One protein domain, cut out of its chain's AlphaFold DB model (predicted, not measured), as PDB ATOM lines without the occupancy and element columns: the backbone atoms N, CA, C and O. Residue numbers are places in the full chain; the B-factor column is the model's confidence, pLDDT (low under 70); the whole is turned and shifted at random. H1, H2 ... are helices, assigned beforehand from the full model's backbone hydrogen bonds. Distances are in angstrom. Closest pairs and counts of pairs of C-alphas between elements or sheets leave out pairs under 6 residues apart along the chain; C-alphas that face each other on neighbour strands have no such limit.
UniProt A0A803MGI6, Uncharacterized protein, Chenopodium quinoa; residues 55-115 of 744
ATOM      1  N   LEU A  55     177.390 239.470 125.854       77.25
ATOM      2  CA  LEU A  55     177.366 238.432 126.891       77.25
ATOM      3  C   LEU A  55     176.190 238.625 127.867       77.25
ATOM      4  O   LEU A  55     175.470 237.676 128.181       77.25
ATOM      5  N   GLU A  56     175.963 239.859 128.312       75.81
ATOM      6  CA  GLU A  56     174.864 240.193 129.220       75.81
ATOM      7  C   GLU A  56     173.499 240.158 128.511       75.81
ATOM      8  O   GLU A  56     172.523 239.651 129.067       75.81
ATOM      9  N   TYR A  57     173.441 240.614 127.253       80.56
ATOM     10  CA  TYR A  57     172.250 240.494 126.409       80.56
ATOM     11  C   TYR A  57     171.876 239.027 126.168       80.56
ATOM     12  O   TYR A  57     170.713 238.664 126.324       80.56
ATOM     13  N   ARG A  58     172.857 238.163 125.869       81.31
ATOM     14  CA  ARG A  58     172.676 236.709 125.728       81.31
ATOM     15  C   ARG A  58     172.074 236.106 126.994       81.31
ATOM     16  O   ARG A  58     171.109 235.357 126.891       81.31
ATOM     17  N   LYS A  59     172.602 236.452 128.175       77.94
ATOM     18  CA  LYS A  59     172.090 235.939 129.455       77.94
ATOM     19  C   LYS A  59     170.624 236.335 129.681       77.94
ATOM     20  O   LYS A  59     169.801 235.456 129.914       77.94
ATOM     21  N   LYS A  60     170.291 237.623 129.521       75.25
ATOM     22  CA  LYS A  60     168.915 238.141 129.654       75.25
ATOM     23  C   LYS A  60     167.960 237.568 128.600       75.25
ATOM     24  O   LYS A  60     166.803 237.306 128.903       75.25
ATOM     25  N   PHE A  61     168.433 237.350 127.371       79.81
ATOM     26  CA  PHE A  61     167.637 236.724 126.314       79.81
ATOM     27  C   PHE A  61     167.293 235.273 126.666       79.81
ATOM     28  O   PHE A  61     166.128 234.905 126.577       79.81
ATOM     29  N   ILE A  62     168.277 234.480 127.113       78.12
ATOM     30  CA  ILE A  62     168.064 233.084 127.529       78.12
ATOM     31  C   ILE A  62     167.052 233.018 128.682       78.12
ATOM     32  O   ILE A  62     166.073 232.283 128.591       78.12
ATOM     33  N   GLU A  63     167.235 233.846 129.713       73.31
ATOM     34  CA  GLU A  63     166.353 233.936 130.887       73.31
ATOM     35  C   GLU A  63     164.896 234.273 130.521       73.31
ATOM     36  O   GLU A  63     163.972 233.624 131.003       73.31
ATOM     37  N   LEU A  64     164.679 235.222 129.603       67.44
ATOM     38  CA  LEU A  64     163.343 235.598 129.120       67.44
ATOM     39  C   LEU A  64     162.759 234.625 128.085       67.44
ATOM     40  O   LEU A  64     161.548 234.625 127.867       67.44
ATOM     41  N   SER A  65     163.598 233.816 127.434       69.69
ATOM     42  CA  SER A  65     163.165 232.770 126.502       69.69
ATOM     43  C   SER A  65     162.820 231.445 127.175       69.69
ATOM     44  O   SER A  65     162.062 230.671 126.601       69.69
ATOM     45  N   ALA A  66     163.339 231.186 128.378       64.62
ATOM     46  CA  ALA A  66     163.138 229.925 129.091       64.62
ATOM     47  C   ALA A  66     161.657 229.519 129.288       64.62
ATOM     48  O   ALA A  66     161.385 228.326 129.211       64.62
ATOM     49  N   PRO A  67     160.681 230.439 129.472       58.31
ATOM     50  CA  PRO A  67     159.260 230.075 129.563       58.31
ATOM     51  C   PRO A  67     158.562 229.795 128.215       58.31
ATOM     52  O   PRO A  67     157.355 229.563 128.204       58.31
ATOM     53  N   LEU A  68     159.258 229.903 127.077       63.09
ATOM     54  CA  LEU A  68     158.678 229.867 125.725       63.09
ATOM     55  C   LEU A  68     158.979 228.543 125.001       63.09
ATOM     56  O   LEU A  68     159.552 228.542 123.913       63.09
ATOM     57  N   GLU A  69     158.580 227.419 125.602       50.03
ATOM     58  CA  GLU A  69     158.910 226.066 125.116       50.03
ATOM     59  C   GLU A  69     158.326 225.737 123.719       50.03
ATOM     60  O   GLU A  69     158.926 224.970 122.970       50.03
ATOM     61  N   ASP A  70     157.215 226.373 123.319       59.94
ATOM     62  CA  ASP A  70     156.516 226.120 122.043       59.94
ATOM     63  C   ASP A  70     157.010 226.964 120.839       59.94
ATOM     64  O   ASP A  70     156.434 226.893 119.748       59.94
ATOM     65  N   VAL A  71     158.036 227.815 120.993       65.25
ATOM     66  CA  VAL A  71     158.458 228.741 119.918       65.25
ATOM     67  C   VAL A  71     159.578 228.138 119.052       65.25
ATOM     68  O   VAL A  71     160.658 227.856 119.567       65.25
ATOM     69  N   PRO A  72     159.400 228.016 117.716       67.94
ATOM     70  CA  PRO A  72     160.438 227.498 116.825       67.94
ATOM     71  C   PRO A  72     161.768 228.258 116.930       67.94
ATOM     72  O   PRO A  72     161.803 229.490 116.858       67.94
ATOM     73  N   GLU A  73     162.881 227.525 117.004       66.44
ATOM     74  CA  GLU A  73     164.223 228.093 117.202       66.44
ATOM     75  C   GLU A  73     164.605 229.128 116.123       66.44
ATOM     76  O   GLU A  73     165.273 230.121 116.405       66.44
ATOM     77  N   THR A  74     164.110 228.967 114.893       65.31
ATOM     78  CA  THR A  74     164.301 229.926 113.791       65.31
ATOM     79  C   THR A  74     163.689 231.301 114.080       65.31
ATOM     80  O   THR A  74     164.265 232.328 113.710       65.31
ATOM     81  N   ILE A  75     162.553 231.344 114.783       71.62
ATOM     82  CA  ILE A  75     161.915 232.581 115.246       71.62
ATOM     83  C   ILE A  75     162.739 233.176 116.391       71.62
ATOM     84  O   ILE A  75     163.042 234.370 116.363       71.62
ATOM     85  N   MET A  76     163.196 232.351 117.335       70.00
ATOM     86  CA  MET A  76     164.051 232.790 118.446       70.00
ATOM     87  C   MET A  76     165.383 233.380 117.958       70.00
ATOM     88  O   MET A  76     165.775 234.460 118.400       70.00
ATOM     89  N   MET A  77     166.029 232.752 116.971       75.06
ATOM     90  CA  MET A  77     167.223 233.271 116.294       75.06
ATOM     91  C   MET A  77     166.939 234.608 115.601       75.06
ATOM     92  O   MET A  77     167.702 235.565 115.755       75.06
ATOM     93  N   GLY A  78     165.806 234.711 114.900       70.81
ATOM     94  CA  GLY A  78     165.343 235.961 114.302       70.81
ATOM     95  C   GLY A  78     165.132 237.081 115.325       70.81
ATOM     96  O   GLY A  78     165.480 238.230 115.047       70.81
ATOM     97  N   HIS A  79     164.611 236.776 116.516       77.12
ATOM     98  CA  HIS A  79     164.440 237.750 117.598       77.12
ATOM     99  C   HIS A  79     165.771 238.151 118.249       77.12
ATOM    100  O   HIS A  79     166.021 239.351 118.388       77.12
ATOM    101  N   PHE A  80     166.653 237.195 118.561       81.06
ATOM    102  CA  PHE A  80     167.978 237.460 119.135       81.06
ATOM    103  C   PHE A  80     168.820 238.369 118.229       81.06
ATOM    104  O   PHE A  80     169.255 239.443 118.644       81.06
ATOM    105  N   ILE A  81     168.972 238.000 116.948       79.00
ATOM    106  CA  ILE A  81     169.715 238.803 115.964       79.00
ATOM    107  C   ILE A  81     169.084 240.193 115.810       79.00
ATOM    108  O   ILE A  81     169.784 241.178 115.568       79.00
ATOM    109  N   ASN A  82     167.761 240.317 115.966       80.00
ATOM    110  CA  ASN A  82     167.108 241.612 115.842       80.00
ATOM    111  C   ASN A  82     167.370 242.579 116.999       80.00
ATOM    112  O   ASN A  82     167.342 243.786 116.738       80.00
ATOM    113  N   GLY A  83     167.643 242.080 118.208       73.94
ATOM    114  CA  GLY A  83     167.943 242.897 119.384       73.94
ATOM    115  C   GLY A  83     169.426 243.217 119.608       73.94
ATOM    116  O   GLY A  83     169.709 244.067 120.451       73.94
ATOM    117  N   LEU A  84     170.356 242.615 118.857       77.19
ATOM    118  CA  LEU A  84     171.782 242.983 118.869       77.19
ATOM    119  C   LEU A  84     172.024 244.441 118.424       77.19
ATOM    120  O   LEU A  84     171.255 245.006 117.640       77.19
ATOM    121  N   LYS A  85     173.142 245.031 118.877       78.75
ATOM    122  CA  LYS A  85     173.663 246.321 118.375       78.75
ATOM    123  C   LYS A  85     173.884 246.254 116.865       78.75
ATOM    124  O   LYS A  85     174.391 245.250 116.369       78.75
ATOM    125  N   ASP A  86     173.551 247.323 116.141       75.12
ATOM    126  CA  ASP A  86     173.496 247.297 114.672       75.12
ATOM    127  C   ASP A  86     174.857 246.981 114.012       75.12
ATOM    128  O   ASP A  86     174.892 246.286 112.998       75.12
ATOM    129  N   GLU A  87     175.969 247.390 114.635       70.81
ATOM    130  CA  GLU A  87     177.342 247.051 114.219       70.81
ATOM    131  C   GLU A  87     177.627 245.540 114.284       70.81
ATOM    132  O   GLU A  87     178.194 244.964 113.363       70.81
ATOM    133  N   ILE A  88     177.194 244.883 115.363       79.69
ATOM    134  CA  ILE A  88     177.410 243.448 115.601       79.69
ATOM    135  C   ILE A  88     176.427 242.628 114.757       79.69
ATOM    136  O   ILE A  88     176.772 241.601 114.177       79.69
ATOM    137  N   LYS A  89     175.190 243.118 114.645       81.56
ATOM    138  CA  LYS A  89     174.100 242.526 113.869       81.56
ATOM    139  C   LYS A  89     174.427 242.406 112.382       81.56
ATOM    140  O   LYS A  89     174.055 241.404 111.774       81.56
ATOM    141  N   ALA A  90     175.091 243.401 111.792       73.94
ATOM    142  CA  ALA A  90     175.486 243.363 110.384       73.94
ATOM    143  C   ALA A  90     176.440 242.190 110.096       73.94
ATOM    144  O   ALA A  90     176.172 241.391 109.199       73.94
ATOM    145  N   ASP A  91     177.484 242.043 110.913       71.75
ATOM    146  CA  ASP A  91     178.478 240.972 110.790       71.75
ATOM    147  C   ASP A  91     177.885 239.588 111.107       71.75
ATOM    148  O   ASP A  91     178.139 238.631 110.378       71.75
ATOM    149  N   VAL A  92     177.029 239.473 112.133       78.56
ATOM    150  CA  VAL A  92     176.327 238.214 112.456       78.56
ATOM    151  C   VAL A  92     175.424 237.767 111.301       78.56
ATOM    152  O   VAL A  92     175.436 236.593 110.944       78.56
ATOM    153  N   ILE A  93     174.682 238.686 110.671       74.69
ATOM    154  CA  ILE A  93     173.863 238.369 109.486       74.69
ATOM    155  C   ILE A  93     174.749 237.974 108.298       74.69
ATOM    156  O   ILE A  93     174.421 237.027 107.589       74.69
ATOM    157  N   PHE A  94     175.877 238.660 108.085       75.31
ATOM    158  CA  PHE A  94     176.818 238.335 107.009       75.31
ATOM    159  C   PHE A  94     177.427 236.931 107.160       75.31
ATOM    160  O   PHE A  94     177.641 236.245 106.163       75.31
ATOM    161  N   MET A  95     177.660 236.480 108.396       66.81
ATOM    162  CA  MET A  95     178.162 235.132 108.688       66.81
ATOM    163  C   MET A  95     177.080 234.035 108.660       66.81
ATOM    164  O   MET A  95     177.426 232.865 108.793       66.81
ATOM    165  N   ASN A  96     175.807 234.398 108.447       70.44
ATOM    166  CA  ASN A  96     174.669 233.508 108.175       70.44
ATOM    167  C   ASN A  96     174.577 232.260 109.093       70.44
ATOM    168  O   ASN A  96     174.746 231.134 108.611       70.44
ATOM    169  N   PRO A  97     174.317 232.438 110.405       79.12
ATOM    170  CA  PRO A  97     174.180 231.329 111.345       79.12
ATOM    171  C   PRO A  97     173.000 230.412 110.999       79.12
ATOM    172  O   PRO A  97     171.939 230.884 110.585       79.12
ATOM    173  N   PHE A  98     173.172 229.106 111.216       76.38
ATOM    174  CA  PHE A  98     172.134 228.099 110.966       76.38
ATOM    175  C   PHE A  98     171.260 227.778 112.190       76.38
ATOM    176  O   PHE A  98     170.190 227.196 112.019       76.38
ATOM    177  N   ASN A  99     171.680 228.149 113.406       78.06
ATOM    178  CA  ASN A  99     170.915 227.955 114.644       78.06
ATOM    179  C   ASN A  99     171.156 229.089 115.671       78.06
ATOM    180  O   ASN A  99     172.052 229.927 115.505       78.06
ATOM    181  N   LEU A 100     170.336 229.139 116.729       81.25
ATOM    182  CA  LEU A 100     170.356 230.213 117.733       81.25
ATOM    183  C   LEU A 100     171.679 230.249 118.504       81.25
ATOM    184  O   LEU A 100     172.217 231.328 118.757       81.25
ATOM    185  N   GLU A 101     172.220 229.082 118.856       79.12
ATOM    186  CA  GLU A 101     173.480 228.975 119.591       79.12
ATOM    187  C   GLU A 101     174.655 229.552 118.790       79.12
ATOM    188  O   GLU A 101     175.412 230.379 119.306       79.12
ATOM    189  N   GLN A 102     174.763 229.208 117.505       81.06
ATOM    190  CA  GLN A 102     175.787 229.750 116.619       81.06
ATOM    191  C   GLN A 102     175.604 231.260 116.407       81.06
ATOM    192  O   GLN A 102     176.591 231.996 116.377       81.06
ATOM    193  N   ALA A 103     174.364 231.757 116.320       82.12
ATOM    194  CA  ALA A 103     174.101 233.196 116.256       82.12
ATOM    195  C   ALA A 103     174.593 233.934 117.519       82.12
ATOM    196  O   ALA A 103     175.192 235.007 117.413       82.12
ATOM    197  N   MET A 104     174.392 233.352 118.707       85.94
ATOM    198  CA  MET A 104     174.914 233.874 119.977       85.94
ATOM    199  C   MET A 104     176.444 233.838 120.049       85.94
ATOM    200  O   MET A 104     177.064 234.784 120.538       85.94
ATOM    201  N   GLU A 105     177.062 232.760 119.569       82.38
ATOM    202  CA  GLU A 105     178.513 232.574 119.605       82.38
ATOM    203  C   GLU A 105     179.237 233.521 118.630       82.38
ATOM    204  O   GLU A 105     180.199 234.191 119.010       82.38
ATOM    205  N   ILE A 106     178.725 233.658 117.400       82.75
ATOM    206  CA  ILE A 106     179.234 234.617 116.409       82.75
ATOM    207  C   ILE A 106     179.082 236.049 116.933       82.75
ATOM    208  O   ILE A 106     180.028 236.826 116.825       82.75
ATOM    209  N   ALA A 107     177.950 236.401 117.552       85.00
ATOM    210  CA  ALA A 107     177.754 237.734 118.123       85.00
ATOM    211  C   ALA A 107     178.805 238.068 119.200       85.00
ATOM    212  O   ALA A 107     179.337 239.178 119.212       85.00
ATOM    213  N   GLY A 108     179.156 237.100 120.057       83.06
ATOM    214  CA  GLY A 108     180.237 237.250 121.037       83.06
ATOM    215  C   GLY A 108     181.620 237.390 120.387       83.06
ATOM    216  O   GLY A 108     182.384 238.283 120.753       83.06
ATOM    217  N   ARG A 109     181.929 236.570 119.370       78.81
ATOM    218  CA  ARG A 109     183.191 236.675 118.612       78.81
ATOM    219  C   ARG A 109     183.326 238.014 117.877       78.81
ATOM    220  O   ARG A 109     184.430 238.548 117.799       78.81
ATOM    221  N   VAL A 110     182.229 238.569 117.361       81.12
ATOM    222  CA  VAL A 110     182.197 239.889 116.710       81.12
ATOM    223  C   VAL A 110     182.373 241.020 117.729       81.12
ATOM    224  O   VAL A 110     183.144 241.940 117.462       81.12
ATOM    225  N   GLU A 111     181.748 240.953 118.913       84.62
ATOM    226  CA  GLU A 111     181.973 241.956 119.971       84.62
ATOM    227  C   GLU A 111     183.446 241.988 120.409       84.62
ATOM    228  O   GLU A 111     184.054 243.059 120.452       84.62
ATOM    229  N   GLU A 112     184.060 240.823 120.641       77.50
ATOM    230  CA  GLU A 112     185.476 240.736 121.021       77.50
ATOM    231  C   GLU A 112     186.409 241.190 119.884       77.50
ATOM    232  O   GLU A 112     187.355 241.944 120.120       77.50
ATOM    233  N   ARG A 113     186.109 240.828 118.629       75.44
ATOM    234  CA  ARG A 113     186.831 241.333 117.449       75.44
ATOM    235  C   ARG A 113     186.780 242.858 117.366       75.44
ATOM    236  O   ARG A 113     187.799 243.478 117.063       75.44
ATOM    237  N   ASN A 114     185.630 243.465 117.652       74.12
ATOM    238  CA  ASN A 114     185.462 244.916 117.620       74.12
ATOM    239  C   ASN A 114     186.163 245.596 118.808       74.12
ATOM    240  O   ASN A 114     186.762 246.659 118.631       74.12
ATOM    241  N   ARG A 115     186.201 244.945 119.980       71.25
ATOM    242  CA  ARG A 115     186.981 245.383 121.149       71.25
ATOM    243  C   ARG A 115     188.488 245.407 120.867       71.25
ATOM    244  O   ARG A 115     189.156 246.376 121.216       71.25
TER     245      ARG A 115
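Overview. This is residues 55 to 115 of the 744 residues of an uncharacterized protein of Chenopodium quinoa (UniProt A0A803MGI6). Three helices, H2, H3 and H4, pack together as a small core, and a fourth, H1, lies over the side of H2 and H4 that is away from H3, running back over them with few close approaches. H2 and H3 fold back on each other as a loose hairpin; H4 has its first residues beside H2 and crosses H3 farther along, and its last residues make one end of the long axis, while the link from H1 to H2 makes the other end. The printed part has 61 residues with four named helices, in the order H1, H2, H3, H4, and no named strand; the class is all helix, with 47 residues in the helices. The whole is compact, with a radius of gyration of the C-alphas of 11.2 A, and elongated in outline, spanning 34 by 22 by 16 A.

Arrangement. The longest helix is H4, residues 100 to 115. H3, residues 86 to 94, touches H4, and their closest C-alphas are those of Val 92 and Ala 107, 5.9 A apart. H3 and H4 run opposite ways at a steep tilt of 54 degrees, with their centres 9.3 A apart. H2, residues 73 to 83, touches H4 at residues 100 to 104 of H4 alone; the closest C-alphas are those of Met 77 and Leu 100, 4.6 A apart. H2 and H4 run the same way at a shallow tilt of 24 degrees. H2 and H3 touch and form a helical hairpin; their closest C-alphas, those of Ile 81 and Lys 89, are 6.1 A apart. They run opposite ways at a shallow tilt of 34.9 degrees, only just short of steep. The packing of the helices is mostly aligned, but only just: 2 of the 3 touching pairs are at a shallow tilt. H1, residues 55 to 65, is close to H4 but not clearly touching it, with the C-alphas of Leu 55 and Gly 108, the closest, 6.6 A apart; the two run opposite ways at a shallow tilt of 22 degrees. H1 is also close to H2 but not clearly touching it: the closest C-alphas, those of Phe 61 and Phe 80, are 7.2 A apart, and the two run opposite ways at a steep tilt of 46 degrees. H1 and H3 are apart. In H1, H2 and H4 every O i to N i+4 pair is within hydrogen-bond range; in H3 it is 4 of 5.

Along the chain. H4 runs from Leu 100, with its C-alpha at (170.356, 230.213, 117.733), to Arg 115, with its C-alpha at (186.981, 245.383, 121.149), a length of 22.8 A from first to last C-alpha. H3, from Asp 86 to Phe 94, is 12.3 A long. H2, from Glu 73 to Gly 83, is 15.4 A long. H1, from Leu 55 to Ser 65, is 15.3 A long, and its first C-alpha is at (177.366, 238.432, 126.891).

Size, cuts and confidence. The two C-alphas farthest apart are those of Asp 70 and Arg 115, 36.1 A from each other, whereas the first and last printed C-alphas, those of Leu 55 and Arg 115, are 13.2 A apart. The printed part has no cut. The links from H2 to H3 and from H3 to H4 are tight, with 2 and 5 residues between the helices, and the link from H1 to H2, with 7 residues, is short; no link is long. The mean pLDDT of the printed part is 74.9. It is under 70 at residue 95 and at residues 64 to 74, a stretch that takes in the link from H1 to H2.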